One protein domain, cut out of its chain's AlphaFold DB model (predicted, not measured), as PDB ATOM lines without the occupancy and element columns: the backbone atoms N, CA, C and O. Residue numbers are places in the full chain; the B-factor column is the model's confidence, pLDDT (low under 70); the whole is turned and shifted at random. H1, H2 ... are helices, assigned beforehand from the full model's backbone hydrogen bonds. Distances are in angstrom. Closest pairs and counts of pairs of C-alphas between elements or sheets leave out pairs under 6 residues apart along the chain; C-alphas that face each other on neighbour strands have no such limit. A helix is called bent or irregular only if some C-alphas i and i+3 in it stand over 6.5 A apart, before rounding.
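This is residues 52 to 163 of the 170 residues of a protein of Rhizobium sp. P38BS-XIX (UniProt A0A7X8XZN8). Six helices make an elongated body: the helical hairpin of H3 and H4 forms its middle, and the later part of a kinked H5 packs across H3. H1 and H2, crossed nearly at right angles, make one end of the long axis, and H6 makes the other. The printed part has 112 residues with six named helices, H1 to H6 in order along the chain, and no named strand; the class is all helix. It is compact, with a radius of gyration of the C-alphas of 14.6 A, and the C-alphas span 47 by 29 by 20 A.

H1, residues 52 to 62, touches H2, residues 70 to 84, with residues 76 to 80 of H2 alone; they are about perpendicular at 77 degrees, and the closest C-alphas are those of Leu 58 and Ala 76, 6.6 A apart. H1 also touches residues 90 to 97 of H3, residues 88 to 103, with the closest C-alphas, Ser 52 and Ala 93, 4.9 A apart. H3 and H4, residues 109 to 124, form a helical hairpin at a steep tilt of 39 degrees, opposite ways, with the closest C-alphas, Ala 98 and Ala 112, 4.9 A apart. H4 is the hub and touches the other five helices. Its residues 123 to 124 touch residues 80 to 84 of H2, with the closest C-alphas, Lys 84 and Thr 124, 5.7 A apart. H5, residues 128 to 146, touches H3 with residues 138 to 146 alone, with the closest C-alphas, Met 143 and Ala 95, 4.8 A apart. H5 has a kink of 68 degrees near residue 135 and is irregular, with C-alphas 130 and 133 7.8 A apart. H4 and H5 only just touch, with 3 pairs of C-alphas within 8 A, the closest being Ala 121 and Pro 128 at 6.0 A. H5 and H6, residues 149 to 162, form a helical hairpin at a shallow tilt of 31 degrees, with the closest C-alphas, Phe 144 and Arg 152, 5.6 A apart. H1 and H2 are apart from H5 and H6. Each O i to N i+4 pair is within hydrogen-bond range in H1, H2, H3, H4 and H6; in H5, 11 of 15 are.

H1 begins at C-alpha 52 at (255.858, 265.900, 348.739). H2 is 21.0 A long, H3 and H4 22.5 A each, H5 22.3 A and H6 20.1 A. H6 ends at C-alpha 162 at (269.586, 287.951, 358.145).

The two C-alphas farthest apart, Glu 69 and Ala 161, are 48.0 A apart. The printed part has no cut and no long link. Its mean pLDDT is 93.1, and no printed residue is under 70.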
ATOM      1  N   SER A  52     255.714 266.576 347.443       91.00
ATOM      2  CA  SER A  52     255.858 265.900 348.739       91.00
ATOM      3  C   SER A  52     255.867 264.370 348.643       91.00
ATOM      4  O   SER A  52     256.687 263.720 349.288       91.00
ATOM      5  N   SER A  53     255.031 263.762 347.795       91.75
ATOM      6  CA  SER A  53     255.040 262.304 347.603       91.75
ATOM      7  C   SER A  53     256.333 261.806 346.955       91.75
ATOM      8  O   SER A  53     256.853 260.763 347.352       91.75
ATOM      9  N   LYS A  54     256.881 262.540 345.976       95.06
ATOM     10  CA  LYS A  54     258.201 262.220 345.410       95.06
ATOM     11  C   LYS A  54     259.296 262.344 346.471       95.06
ATOM     12  O   LYS A  54     260.121 261.446 346.588       95.06
ATOM     13  N   MET A  55     259.276 263.428 347.251       96.19
ATOM     14  CA  MET A  55     260.218 263.666 348.348       96.19
ATOM     15  C   MET A  55     260.197 262.521 349.364       96.19
ATOM     16  O   MET A  55     261.247 261.975 349.685       96.19
ATOM     17  N   LEU A  56     259.010 262.092 349.801       94.50
ATOM     18  CA  LEU A  56     258.858 260.978 350.736       94.50
ATOM     19  C   LEU A  56     259.463 259.676 350.190       94.50
ATOM     20  O   LEU A  56     260.156 258.973 350.917       94.50
ATOM     21  N   ASN A  57     259.265 259.377 348.903       94.88
ATOM     22  CA  ASN A  57     259.888 258.210 348.267       94.88
ATOM     23  C   ASN A  57     261.420 258.302 348.268       94.88
ATOM     24  O   ASN A  57     262.093 257.300 348.494       94.88
ATOM     25  N   LEU A  58     261.981 259.494 348.049       96.81
ATOM     26  CA  LEU A  58     263.428 259.685 348.138       96.81
ATOM     27  C   LEU A  58     263.943 259.546 349.575       96.81
ATOM     28  O   LEU A  58     265.003 258.964 349.776       96.81
ATOM     29  N   VAL A  59     263.196 260.014 350.576       96.44
ATOM     30  CA  VAL A  59     263.533 259.795 351.992       96.44
ATOM     31  C   VAL A  59     263.546 258.299 352.324       96.44
ATOM     32  O   VAL A  59     264.501 257.807 352.924       96.44
ATOM     33  N   LEU A  60     262.531 257.550 351.881       94.38
ATOM     34  CA  LEU A  60     262.482 256.094 352.039       94.38
ATOM     35  C   LEU A  60     263.694 255.416 351.386       94.38
ATOM     36  O   LEU A  60     264.356 254.605 352.030       94.38
ATOM     37  N   LEU A  61     264.058 255.831 350.170       93.31
ATOM     38  CA  LEU A  61     265.245 255.327 349.481       93.31
ATOM     39  C   LEU A  61     266.530 255.547 350.302       93.31
ATOM     40  O   LEU A  61     267.312 254.611 350.467       93.31
ATOM     41  N   GLN A  62     266.734 256.747 350.859       94.38
ATOM     42  CA  GLN A  62     267.931 257.068 351.654       94.38
ATOM     43  C   GLN A  62     267.975 256.356 353.014       94.38
ATOM     44  O   GLN A  62     269.053 256.080 353.531       94.38
ATOM     45  N   THR A  63     266.818 256.010 353.585       94.56
ATOM     46  CA  THR A  63     266.733 255.201 354.821       94.56
ATOM     47  C   THR A  63     266.935 253.699 354.586       94.56
ATOM     48  O   THR A  63     266.883 252.921 355.536       94.56
ATOM     49  N   GLY A  64     267.185 253.276 353.341       91.94
ATOM     50  CA  GLY A  64     267.414 251.877 352.976       91.94
ATOM     51  C   GLY A  64     266.154 251.107 352.573       91.94
ATOM     52  O   GLY A  64     266.246 249.920 352.264       91.94
ATOM     53  N   ASN A  65     264.990 251.763 352.518       91.25
ATOM     54  CA  ASN A  65     263.747 251.167 352.032       91.25
ATOM     55  C   ASN A  65     263.698 251.263 350.501       91.25
ATOM     56  O   ASN A  65     263.132 252.201 349.937       91.25
ATOM     57  N   GLN A  66     264.349 250.313 349.829       87.38
ATOM     58  CA  GLN A  66     264.393 250.280 348.368       87.38
ATOM     59  C   GLN A  66     263.112 249.682 347.769       87.38
ATOM     60  O   GLN A  66     262.565 248.737 348.339       87.38
ATOM     61  N   PRO A  67     262.644 250.185 346.612       89.94
ATOM     62  CA  PRO A  67     261.541 249.559 345.895       89.94
ATOM     63  C   PRO A  67     261.895 248.139 345.441       89.94
ATOM     64  O   PRO A  67     262.994 247.901 344.939       89.94
ATOM     65  N   GLU A  68     260.952 247.205 345.570       89.88
ATOM     66  CA  GLU A  68     261.134 245.816 345.123       89.88
ATOM     67  C   GLU A  68     261.074 245.699 343.592       89.88
ATOM     68  O   GLU A  68     261.785 244.900 342.980       89.88
ATOM     69  N   GLU A  69     260.235 246.517 342.951       93.81
ATOM     70  CA  GLU A  69     260.062 246.502 341.506       93.81
ATOM     71  C   GLU A  69     261.106 247.363 340.786       93.81
ATOM     72  O   GLU A  69     261.282 248.552 341.062       93.81
ATOM     73  N   ILE A  70     261.711 246.799 339.736       91.19
ATOM     74  CA  ILE A  70     262.704 247.484 338.887       91.19
ATOM     75  C   ILE A  70     262.167 248.816 338.337       91.19
ATOM     76  O   ILE A  70     262.890 249.809 338.264       91.19
ATOM     77  N   ALA A  71     260.890 248.855 337.946       91.06
ATOM     78  CA  ALA A  71     260.269 250.056 337.392       91.06
ATOM     79  C   ALA A  71     260.121 251.181 338.431       91.06
ATOM     80  O   ALA A  71     260.150 252.362 338.075       91.06
ATOM     81  N   GLU A  72     259.949 250.827 339.703       89.94
ATOM     82  CA  GLU A  72     259.868 251.777 340.809       89.94
ATOM     83  C   GLU A  72     261.255 252.263 341.216       89.94
ATOM     84  O   GLU A  72     261.442 253.472 341.363       89.94
ATOM     85  N   ALA A  73     262.239 251.362 341.274       90.62
ATOM     86  CA  ALA A  73     263.637 251.706 341.508       90.62
ATOM     87  C   ALA A  73     264.155 252.700 340.452       90.62
ATOM     88  O   ALA A  73     264.582 253.800 340.792       90.62
ATOM     89  N   ALA A  74     263.974 252.397 339.159       92.81
ATOM     90  CA  ALA A  74     264.379 253.292 338.071       92.81
ATOM     91  C   ALA A  74     263.672 254.662 338.120       92.81
ATOM     92  O   ALA A  74     264.220 255.687 337.705       92.81
ATOM     93  N   ARG A  75     262.432 254.703 338.622       93.75
ATOM     94  CA  ARG A  75     261.686 255.952 338.811       93.75
ATOM     95  C   ARG A  75     262.263 256.774 339.962       93.75
ATOM     96  O   ARG A  75     262.409 257.985 339.795       93.75
ATOM     97  N   ALA A  76     262.571 256.133 341.087       93.38
ATOM     98  CA  ALA A  76     263.197 256.767 342.240       93.38
ATOM     99  C   ALA A  76     264.593 257.304 341.884       93.38
ATOM    100  O   ALA A  76     264.885 258.459 342.184       93.38
ATOM    101  N   ASP A  77     265.390 256.540 341.132       94.31
ATOM    102  CA  ASP A  77     266.697 256.975 340.626       94.31
ATOM    103  C   ASP A  77     266.586 258.231 339.756       94.31
ATOM    104  O   ASP A  77     267.329 259.198 339.942       94.31
ATOM    105  N   ARG A  78     265.609 258.264 338.837       96.00
ATOM    106  CA  ARG A  78     265.352 259.462 338.024       96.00
ATOM    107  C   ARG A  78     264.986 260.660 338.898       96.00
ATOM    108  O   ARG A  78     265.504 261.748 338.678       96.00
ATOM    109  N   TRP A  79     264.113 260.484 339.890       96.81
ATOM    110  CA  TRP A  79     263.755 261.570 340.805       96.81
ATOM    111  C   TRP A  79     264.940 262.032 341.656       96.81
ATOM    112  O   TRP A  79     265.067 263.227 341.900       96.81
ATOM    113  N   LEU A  80     265.834 261.132 342.061       97.19
ATOM    114  CA  LEU A  80     267.048 261.501 342.784       97.19
ATOM    115  C   LEU A  80     267.984 262.354 341.916       97.19
ATOM    116  O   LEU A  80     268.564 263.322 342.409       97.19
ATOM    117  N   LEU A  81     268.116 262.028 340.626       97.25
ATOM    118  CA  LEU A  81     268.848 262.860 339.666       97.25
ATOM    119  C   LEU A  81     268.183 264.231 339.492       97.25
ATOM    120  O   LEU A  81     268.854 265.245 339.648       97.25
ATOM    121  N   GLU A  82     266.864 264.271 339.276       97.19
ATOM    122  CA  GLU A  82     266.096 265.521 339.181       97.19
ATOM    123  C   GLU A  82     266.262 266.393 340.449       97.19
ATOM    124  O   GLU A  82     266.412 267.609 340.357       97.19
ATOM    125  N   ALA A  83     266.282 265.791 341.643       96.81
ATOM    126  CA  ALA A  83     266.503 266.497 342.909       96.81
ATOM    127  C   ALA A  83     267.922 267.076 343.014       96.81
ATOM    128  O   ALA A  83     268.109 268.230 343.403       96.81
ATOM    129  N   LYS A  84     268.927 266.294 342.608       96.00
ATOM    130  CA  LYS A  84     270.329 266.724 342.507       96.00
ATOM    131  C   LYS A  84     270.540 267.825 341.462       96.00
ATOM    132  O   LYS A  84     271.484 268.597 341.579       96.00
ATOM    133  N   GLU A  85     269.692 267.903 340.449       95.19
ATOM    134  CA  GLU A  85     269.657 268.984 339.458       95.19
ATOM    135  C   GLU A  85     268.727 270.136 339.867       95.19
ATOM    136  O   GLU A  85     268.462 271.031 339.068       95.19
ATOM    137  N   HIS A  86     268.208 270.108 341.098       94.69
ATOM    138  CA  HIS A  86     267.375 271.167 341.669       94.69
ATOM    139  C   HIS A  86     266.112 271.452 340.862       94.69
ATOM    140  O   HIS A  86     265.677 272.597 340.733       94.69
ATOM    141  N   HIS A  87     265.492 270.398 340.321       95.50
ATOM    142  CA  HIS A  87     264.261 270.547 339.550       95.50
ATOM    143  C   HIS A  87     263.177 271.269 340.363       95.50
ATOM    144  O   HIS A  87     263.066 271.053 341.574       95.50
ATOM    145  N   PRO A  88     262.293 272.053 339.712       94.00
ATOM    146  CA  PRO A  88     261.295 272.865 340.410       94.00
ATOM    147  C   PRO A  88     260.393 272.089 341.374       94.00
ATOM    148  O   PRO A  88     259.992 272.619 342.404       94.00
ATOM    149  N   TRP A  89     260.075 270.823 341.073       94.25
ATOM    150  CA  TRP A  89     259.267 270.009 341.983       94.25
ATOM    151  C   TRP A  89     260.006 269.718 343.296       94.25
ATOM    152  O   TRP A  89     259.369 269.634 344.337       94.25
ATOM    153  N   PHE A  90     261.330 269.567 343.269       96.94
ATOM    154  CA  PHE A  90     262.107 269.263 344.464       96.94
ATOM    155  C   PHE A  90     262.199 270.491 345.369       96.94
ATOM    156  O   PHE A  90     261.938 270.391 346.563       96.94
ATOM    157  N   ILE A  91     262.436 271.668 344.782       96.19
ATOM    158  CA  ILE A  91     262.396 272.947 345.506       96.19
ATOM    159  C   ILE A  91     261.002 273.183 346.104       96.19
ATOM    160  O   ILE A  91     260.883 273.528 347.278       96.19
ATOM    161  N   ARG A  92     259.939 272.918 345.332       95.12
ATOM    162  CA  ARG A  92     258.559 272.978 345.828       95.12
ATOM    163  C   ARG A  92     258.342 272.055 347.027       95.12
ATOM    164  O   ARG A  92     257.727 272.484 347.993       95.12
ATOM    165  N   ALA A  93     258.850 270.826 346.986       96.50
ATOM    166  CA  ALA A  93     258.710 269.880 348.090       96.50
ATOM    167  C   ALA A  93     259.474 270.319 349.354       96.50
ATOM    168  O   ALA A  93     258.974 270.129 350.459       96.50
ATOM    169  N   LEU A  94     260.651 270.939 349.208       97.31
ATOM    170  CA  LEU A  94     261.373 271.553 350.331       97.31
ATOM    171  C   LEU A  94     260.582 272.720 350.937       97.31
ATOM    172  O   LEU A  94     260.497 272.841 352.157       97.31
ATOM    173  N   ALA A  95     259.962 273.552 350.094       96.56
ATOM    174  CA  ALA A  95     259.086 274.624 350.553       96.56
ATOM    175  C   ALA A  95     257.856 274.074 351.295       96.56
ATOM    176  O   ALA A  95     257.547 274.543 352.384       96.56
ATOM    177  N   GLU A  96     257.185 273.057 350.742       94.25
ATOM    178  CA  GLU A  96     256.055 272.371 351.389       94.25
ATOM    179  C   GLU A  96     256.450 271.814 352.766       94.25
ATOM    180  O   GLU A  96     255.705 271.986 353.727       94.25
ATOM    181  N   HIS A  97     257.634 271.206 352.881       95.12
ATOM    182  CA  HIS A  97     258.152 270.708 354.155       95.12
ATOM    183  C   HIS A  97     258.335 271.831 355.186       95.12
ATOM    184  O   HIS A  97     257.885 271.697 356.319       95.12
ATOM    185  N   ALA A  98     258.954 272.950 354.798       94.88
ATOM    186  CA  ALA A  98     259.166 274.075 355.709       94.88
ATOM    187  C   ALA A  98     257.849 274.672 356.229       94.88
ATOM    188  O   ALA A  98     257.745 274.989 357.411       94.88
ATOM    189  N   LEU A  99     256.832 274.779 355.367       92.56
ATOM    190  CA  LEU A  99     255.494 275.216 355.774       92.56
ATOM    191  C   LEU A  99     254.889 274.278 356.818       92.56
ATOM    192  O   LEU A  99     254.404 274.738 357.846       92.56
ATOM    193  N   VAL A 100     254.952 272.965 356.577       89.62
ATOM    194  CA  VAL A 100     254.442 271.961 357.521       89.62
ATOM    195  C   VAL A 100     255.135 272.081 358.879       89.62
ATOM    196  O   VAL A 100     254.460 272.045 359.903       89.62
ATOM    197  N   THR A 101     256.451 272.297 358.898       87.19
ATOM    198  CA  THR A 101     257.215 272.491 360.138       87.19
ATOM    199  C   THR A 101     256.768 273.728 360.930       87.19
ATOM    200  O   THR A 101     256.621 273.662 362.150       87.19
ATOM    201  N   VAL A 102     256.496 274.859 360.273       87.31
ATOM    202  CA  VAL A 102     256.000 276.063 360.972       87.31
ATOM    203  C   VAL A 102     254.554 275.882 361.440       87.31
ATOM    204  O   VAL A 102     254.223 276.187 362.586       87.31
ATOM    205  N   ASP A 103     253.685 275.358 360.574       82.75
ATOM    206  CA  ASP A 103     252.243 275.324 360.828       82.75
ATOM    207  C   ASP A 103     251.831 274.194 361.778       82.75
ATOM    208  O   ASP A 103     251.049 274.412 362.710       82.75
ATOM    209  N   GLN A 104     252.331 272.978 361.543       80.00
ATOM    210  CA  GLN A 104     251.928 271.783 362.290       80.00
ATOM    211  C   GLN A 104     252.788 271.580 363.535       80.00
ATOM    212  O   GLN A 104     252.237 271.363 364.618       80.00
ATOM    213  N   ASP A 105     254.110 271.719 363.404       79.00
ATOM    214  CA  ASP A 105     255.040 271.489 364.517       79.00
ATOM    215  C   ASP A 105     255.207 272.737 365.407       79.00
ATOM    216  O   ASP A 105     255.772 272.651 366.499       79.00
ATOM    217  N   LYS A 106     254.645 273.885 364.985       83.12
ATOM    218  CA  LYS A 106     254.710 275.188 365.678       83.12
ATOM    219  C   LYS A 106     256.141 275.652 365.944       83.12
ATOM    220  O   LYS A 106     256.424 276.257 366.982       83.12
ATOM    221  N   GLU A 107     257.037 275.351 365.018       88.31
ATOM    222  CA  GLU A 107     258.443 275.715 365.133       88.31
ATOM    223  C   GLU A 107     258.727 277.109 364.574       88.31
ATOM    224  O   GLU A 107     257.902 277.719 363.896       88.31
ATOM    225  N   THR A 108     259.911 277.636 364.891       92.81
ATOM    226  CA  THR A 108     260.358 278.937 364.392       92.81
ATOM    227  C   THR A 108     260.745 278.852 362.915       92.81
ATOM    228  O   THR A 108     261.130 277.790 362.414       92.81
ATOM    229  N   MET A 109     260.726 279.998 362.226       94.19
ATOM    230  CA  MET A 109     261.215 280.105 360.847       94.19
ATOM    231  C   MET A 109     262.662 279.602 360.705       94.19
ATOM    232  O   MET A 109     262.985 278.900 359.753       94.19
ATOM    233  N   GLU A 110     263.527 279.890 361.682       93.81
ATOM    234  CA  GLU A 110     264.916 279.412 361.698       93.81
ATOM    235  C   GLU A 110     265.005 277.879 361.697       93.81
ATOM    236  O   GLU A 110     265.741 277.300 360.891       93.81
ATOM    237  N   THR A 111     264.217 277.204 362.540       93.44
ATOM    238  CA  THR A 111     264.191 275.738 362.575       93.44
ATOM    239  C   THR A 111     263.617 275.164 361.283       93.44
ATOM    240  O   THR A 111     264.174 274.211 360.740       93.44
ATOM    241  N   ALA A 112     262.560 275.766 360.732       94.31
ATOM    242  CA  ALA A 112     261.967 275.327 359.471       94.31
ATOM    243  C   ALA A 112     262.946 275.426 358.290       94.31
ATOM    244  O   ALA A 112     263.049 274.494 357.486       94.31
ATOM    245  N   LEU A 113     263.707 276.520 358.203       94.69
ATOM    246  CA  LEU A 113     264.746 276.696 357.189       94.69
ATOM    247  C   LEU A 113     265.901 275.713 357.389       94.69
ATOM    248  O   LEU A 113     266.335 275.085 356.424       94.69
ATOM    249  N   THR A 114     266.359 275.536 358.630       95.00
ATOM    250  CA  THR A 114     267.410 274.566 358.969       95.00
ATOM    251  C   THR A 114     267.002 273.163 358.532       95.00
ATOM    252  O   THR A 114     267.722 272.521 357.767       95.00
ATOM    253  N   ARG A 115     265.792 272.723 358.893       95.25
ATOM    254  CA  ARG A 115     265.261 271.412 358.502       95.25
ATOM    255  C   ARG A 115     265.079 271.254 356.998       95.25
ATOM    256  O   ARG A 115     265.288 270.163 356.476       95.25
ATOM    257  N   ALA A 116     264.711 272.314 356.277       96.12
ATOM    258  CA  ALA A 116     264.643 272.261 354.818       96.12
ATOM    259  C   ALA A 116     266.028 271.976 354.204       96.12
ATOM    260  O   ALA A 116     266.145 271.150 353.296       96.12
ATOM    261  N   TRP A 117     267.089 272.598 354.724       96.75
ATOM    262  CA  TRP A 117     268.458 272.341 354.265       96.75
ATOM    263  C   TRP A 117     269.000 270.980 354.712       96.75
ATOM    264  O   TRP A 117     269.685 270.316 353.932       96.75
ATOM    265  N   GLU A 118     268.650 270.520 355.911       96.56
ATOM    266  CA  GLU A 118     268.955 269.159 356.369       96.56
ATOM    267  C   GLU A 118     268.275 268.111 355.484       96.56
ATOM    268  O   GLU A 118     268.920 267.157 355.054       96.56
ATOM    269  N   LEU A 119     267.001 268.313 355.129       97.25
ATOM    270  CA  LEU A 119     266.274 267.433 354.218       97.25
ATOM    271  C   LEU A 119     266.898 267.429 352.818       97.25
ATOM    272  O   LEU A 119     267.047 266.366 352.210       97.25
ATOM    273  N   TYR A 120     267.311 268.596 352.313       97.69
ATOM    274  CA  TYR A 120     268.078 268.690 351.072       97.69
ATOM    275  C   TYR A 120     269.358 267.846 351.145       97.69
ATOM    276  O   TYR A 120     269.616 267.039 350.243       97.69
ATOM    277  N   ALA A 121     270.148 268.016 352.210       97.69
ATOM    278  CA  ALA A 121     271.411 267.310 352.393       97.69
ATOM    279  C   ALA A 121     271.184 265.802 352.479       97.69
ATOM    280  O   ALA A 121     271.857 265.036 351.791       97.69
ATOM    281  N   PHE A 122     270.184 265.393 353.258       97.94
ATOM    282  CA  PHE A 122     269.794 264.007 353.448       97.94
ATOM    283  C   PHE A 122     269.385 263.343 352.130       97.94
ATOM    284  O   PHE A 122     269.924 262.303 351.760       97.94
ATOM    285  N   VAL A 123     268.476 263.966 351.372       97.38
ATOM    286  CA  VAL A 123     267.954 263.387 350.127       97.38
ATOM    287  C   VAL A 123     269.003 263.348 349.024       97.38
ATOM    288  O   VAL A 123     269.092 262.362 348.288       97.38
ATOM    289  N   THR A 124     269.792 264.411 348.877       96.44
ATOM    290  CA  THR A 124     270.743 264.534 347.764       96.44
ATOM    291  C   THR A 124     272.125 263.964 348.076       96.44
ATOM    292  O   THR A 124     272.892 263.716 347.138       96.44
ATOM    293  N   ASN A 125     272.432 263.730 349.355       95.50
ATOM    294  CA  ASN A 125     273.763 263.426 349.880       95.50
ATOM    295  C   ASN A 125     274.815 264.462 349.434       95.50
ATOM    296  O   ASN A 125     275.877 264.118 348.908       95.50
ATOM    297  N   ARG A 126     274.476 265.755 349.547       95.00
ATOM    298  CA  ARG A 126     275.329 266.894 349.158       95.00
ATOM    299  C   ARG A 126     275.371 267.944 350.262       95.00
ATOM    300  O   ARG A 126     274.382 268.128 350.961       95.00
ATOM    301  N   ASN A 127     276.482 268.680 350.358       93.75
ATOM    302  CA  ASN A 127     276.580 269.842 351.246       93.75
ATOM    303  C   ASN A 127     275.696 270.993 350.701       93.75
ATOM    304  O   ASN A 127     275.950 271.431 349.574       93.75
ATOM    305  N   PRO A 128     274.685 271.479 351.453       92.12
ATOM    306  CA  PRO A 128     273.856 272.620 351.062       92.12
ATOM    307  C   PRO A 128     274.645 273.902 350.790       92.12
ATOM    308  O   PRO A 128     274.287 274.641 349.878       92.12
ATOM    309  N   GLU A 129     275.730 274.150 351.530       92.19
ATOM    310  CA  GLU A 129     276.509 275.396 351.447       92.19
ATOM    311  C   GLU A 129     277.042 275.650 350.035       92.19
ATOM    312  O   GLU A 129     277.008 276.773 349.545       92.19
ATOM    313  N   HIS A 130     277.445 274.591 349.324       93.50
ATOM    314  CA  HIS A 130     277.943 274.693 347.948       93.50
ATOM    315  C   HIS A 130     276.879 275.139 346.934       93.50
ATOM    316  O   HIS A 130     277.221 275.503 345.811       93.50
ATOM    317  N   PHE A 131     275.597 275.057 347.291       91.94
ATOM    318  CA  PHE A 131     274.479 275.367 346.401       91.94
ATOM    319  C   PHE A 131     273.583 276.481 346.946       91.94
ATOM    320  O   PHE A 131     272.638 276.871 346.257       91.94
ATOM    321  N   TYR A 132     273.875 277.000 348.141       90.00
ATOM    322  CA  TYR A 132     273.033 277.958 348.846       90.00
ATOM    323  C   TYR A 132     272.710 279.175 347.972       90.00
ATOM    324  O   TYR A 132     271.538 279.425 347.697       90.00
ATOM    325  N   ASP A 133     273.727 279.833 347.412       88.81
ATOM    326  CA  ASP A 133     273.558 281.032 346.574       88.81
ATOM    327  C   ASP A 133     272.673 280.788 345.343       88.81
ATOM    328  O   ASP A 133     271.923 281.664 344.908       88.81
ATOM    329  N   SER A 134     272.725 279.575 344.786       87.69
ATOM    330  CA  SER A 134     271.938 279.203 343.605       87.69
ATOM    331  C   SER A 134     270.496 278.794 343.925       87.69
ATOM    332  O   SER A 134     269.633 278.856 343.049       87.69
ATOM    333  N   LEU A 135     270.214 278.380 345.166       92.69
ATOM    334  CA  LEU A 135     268.942 277.751 345.541       92.69
ATOM    335  C   LEU A 135     268.100 278.557 346.509       92.69
ATOM    336  O   LEU A 135     266.874 278.503 346.409       92.69
ATOM    337  N   ALA A 136     268.729 279.282 347.432       93.25
ATOM    338  CA  ALA A 136     268.049 279.939 348.538       93.25
ATOM    339  C   ALA A 136     266.954 280.883 348.037       93.25
ATOM    340  O   ALA A 136     265.807 280.780 348.468       93.25
ATOM    341  N   SER A 137     267.252 281.717 347.034       92.75
ATOM    342  CA  SER A 137     266.265 282.638 346.462       92.75
ATOM    343  C   SER A 137     265.056 281.903 345.871       92.75
ATOM    344  O   SER A 137     263.913 282.263 346.153       92.75
ATOM    345  N   THR A 138     265.280 280.835 345.102       93.94
ATOM    346  CA  THR A 138     264.199 280.047 344.489       93.94
ATOM    347  C   THR A 138     263.359 279.330 345.542       93.94
ATOM    348  O   THR A 138     262.133 279.316 345.435       93.94
ATOM    349  N   LEU A 139     263.999 278.782 346.578       95.81
ATOM    350  CA  LEU A 139     263.331 278.138 347.704       95.81
ATOM    351  C   LEU A 139     262.453 279.129 348.478       95.81
ATOM    352  O   LEU A 139     261.266 278.869 348.656       95.81
ATOM    353  N   TYR A 140     262.997 280.281 348.872       95.62
ATOM    354  CA  TYR A 140     262.259 281.301 349.624       95.62
ATOM    355  C   TYR A 140     261.108 281.892 348.812       95.62
ATOM    356  O   TYR A 140     260.012 282.082 349.336       95.62
ATOM    357  N   LEU A 141     261.308 282.113 347.510       94.19
ATOM    358  CA  LEU A 141     260.229 282.522 346.612       94.19
ATOM    359  C   LEU A 141     259.126 281.469 346.540       94.19
ATOM    360  O   LEU A 141     257.945 281.816 346.501       94.19
ATOM    361  N   ASP A 142     259.481 280.187 346.496       94.62
ATOM    362  CA  ASP A 142     258.485 279.129 346.475       94.62
ATOM    363  C   ASP A 142     257.747 279.013 347.804       94.62
ATOM    364  O   ASP A 142     256.521 278.942 347.747       94.62
ATOM    365  N   MET A 143     258.436 279.104 348.947       95.62
ATOM    366  CA  MET A 143     257.827 279.202 350.279       95.62
ATOM    367  C   MET A 143     256.851 280.379 350.359       95.62
ATOM    368  O   MET A 143     255.692 280.192 350.713       95.62
ATOM    369  N   PHE A 144     257.262 281.571 349.919       93.94
ATOM    370  CA  PHE A 144     256.409 282.759 349.906       93.94
ATOM    371  C   PHE A 144     255.143 282.557 349.059       93.94
ATOM    372  O   PHE A 144     254.049 282.961 349.455       93.94
ATOM    373  N   LYS A 145     255.252 281.902 347.894       91.69
ATOM    374  CA  LYS A 145     254.095 281.646 347.017       91.69
ATOM    375  C   LYS A 145     253.038 280.756 347.668       91.69
ATOM    376  O   LYS A 145     251.858 281.000 347.428       91.69
ATOM    377  N   ILE A 146     253.438 279.720 348.410       92.19
ATOM    378  CA  ILE A 146     252.494 278.741 348.985       92.19
ATOM    379  C   ILE A 146     252.134 279.013 350.442       92.19
ATOM    380  O   ILE A 146     251.089 278.547 350.877       92.19
ATOM    381  N   GLY A 147     252.958 279.777 351.165       91.50
ATOM    382  CA  GLY A 147     252.707 280.160 352.552       91.50
ATOM    383  C   GLY A 147     251.455 281.010 352.688       91.50
ATOM    384  O   GLY A 147     251.089 281.759 351.771       91.50
ATOM    385  N   ASP A 148     250.801 280.895 353.839       90.38
ATOM    386  CA  ASP A 148     249.723 281.794 354.224       90.38
ATOM    387  C   ASP A 148     250.275 283.177 354.629       90.38
ATOM    388  O   ASP A 148     251.471 283.458 354.520       90.38
ATOM    389  N   THR A 149     249.395 284.093 355.040       90.81
ATOM    390  CA  THR A 149     249.811 285.455 355.409       90.81
ATOM    391  C   THR A 149     250.800 285.456 356.573       90.81
ATOM    392  O   THR A 149     251.814 286.143 356.490       90.81
ATOM    393  N   ARG A 150     250.541 284.655 357.612       91.06
ATOM    394  CA  ARG A 150     251.386 284.592 358.805       91.06
ATOM    395  C   ARG A 150     252.777 284.067 358.453       91.06
ATOM    396  O   ARG A 150     253.773 284.696 358.794       91.06
ATOM    397  N   PHE A 151     252.848 282.959 357.719       92.94
ATOM    398  CA  PHE A 151     254.111 282.372 357.283       92.94
ATOM    399  C   PHE A 151     254.937 283.370 356.457       92.94
ATOM    400  O   PHE A 151     256.151 283.479 356.624       92.94
ATOM    401  N   ARG A 152     254.289 284.119 355.554       94.00
ATOM    402  CA  ARG A 152     254.965 285.136 354.729       94.00
ATOM    403  C   ARG A 152     255.551 286.266 355.567       94.00
ATOM    404  O   ARG A 152     256.656 286.705 355.260       94.00
ATOM    405  N   GLU A 153     254.824 286.739 356.575       93.75
ATOM    406  CA  GLU A 153     255.302 287.775 357.498       93.75
ATOM    407  C   GLU A 153     256.533 287.281 358.268       93.75
ATOM    408  O   GLU A 153     257.584 287.915 358.188       93.75
ATOM    409  N   GLU A 154     256.455 286.093 358.877       93.38
ATOM    410  CA  GLU A 154     257.576 285.485 359.609       93.38
ATOM    411  C   GLU A 154     258.809 285.257 358.708       93.38
ATOM    412  O   GLU A 154     259.943 285.520 359.115       93.38
ATOM    413  N   LEU A 155     258.610 284.813 357.458       94.62
ATOM    414  CA  LEU A 155     259.706 284.609 356.503       94.62
ATOM    415  C   LEU A 155     260.376 285.937 356.137       94.62
ATOM    416  O   LEU A 155     261.602 286.017 356.081       94.62
ATOM    417  N   MET A 156     259.589 286.982 355.879       94.88
ATOM    418  CA  MET A 156     260.118 288.301 355.530       94.88
ATOM    419  C   MET A 156     260.860 288.950 356.701       94.88
ATOM    420  O   MET A 156     261.909 289.553 356.481       94.88
ATOM    421  N   GLU A 157     260.358 288.803 357.928       94.12
ATOM    422  CA  GLU A 157     261.045 289.259 359.142       94.12
ATOM    423  C   GLU A 157     262.386 288.544 359.327       94.12
ATOM    424  O   GLU A 157     263.411 289.196 359.545       94.12
ATOM    425  N   TRP A 158     262.403 287.216 359.166       94.44
ATOM    426  CA  TRP A 158     263.633 286.434 359.249       94.44
ATOM    427  C   TRP A 158     264.644 286.866 358.182       94.44
ATOM    428  O   TRP A 158     265.802 287.128 358.504       94.44
ATOM    429  N   LEU A 159     264.207 287.015 356.925       93.12
ATOM    430  CA  LEU A 159     265.068 287.465 355.831       93.12
ATOM    431  C   LEU A 159     265.614 288.871 356.082       93.12
ATOM    432  O   LEU A 159     266.795 289.104 355.854       93.12
ATOM    433  N   ALA A 160     264.798 289.800 356.586       93.12
ATOM    434  CA  ALA A 160     265.255 291.145 356.922       93.12
ATOM    435  C   ALA A 160     266.349 291.111 357.999       93.12
ATOM    436  O   ALA A 160     267.402 291.724 357.814       93.12
ATOM    437  N   ALA A 161     266.148 290.331 359.067       92.31
ATOM    438  CA  ALA A 161     267.122 290.169 360.146       92.31
ATOM    439  C   ALA A 161     268.454 289.549 359.677       92.31
ATOM    440  O   ALA A 161     269.507 289.896 360.207       92.31
ATOM    441  N   HIS A 162     268.418 288.684 358.657       87.00
ATOM    442  CA  HIS A 162     269.586 287.951 358.145       87.00
ATOM    443  C   HIS A 162     270.127 288.490 356.807       87.00
ATOM    444  O   HIS A 162     271.092 287.956 356.270       87.00
ATOM    445  N   SER A 163     269.547 289.570 356.270       75.50
ATOM    446  CA  SER A 163     269.991 290.228 355.025       75.50
ATOM    447  C   SER A 163     271.198 291.163 355.201       75.50
ATOM    448  O   SER A 163     271.679 291.745 354.229       75.50
TER     449      SER A 163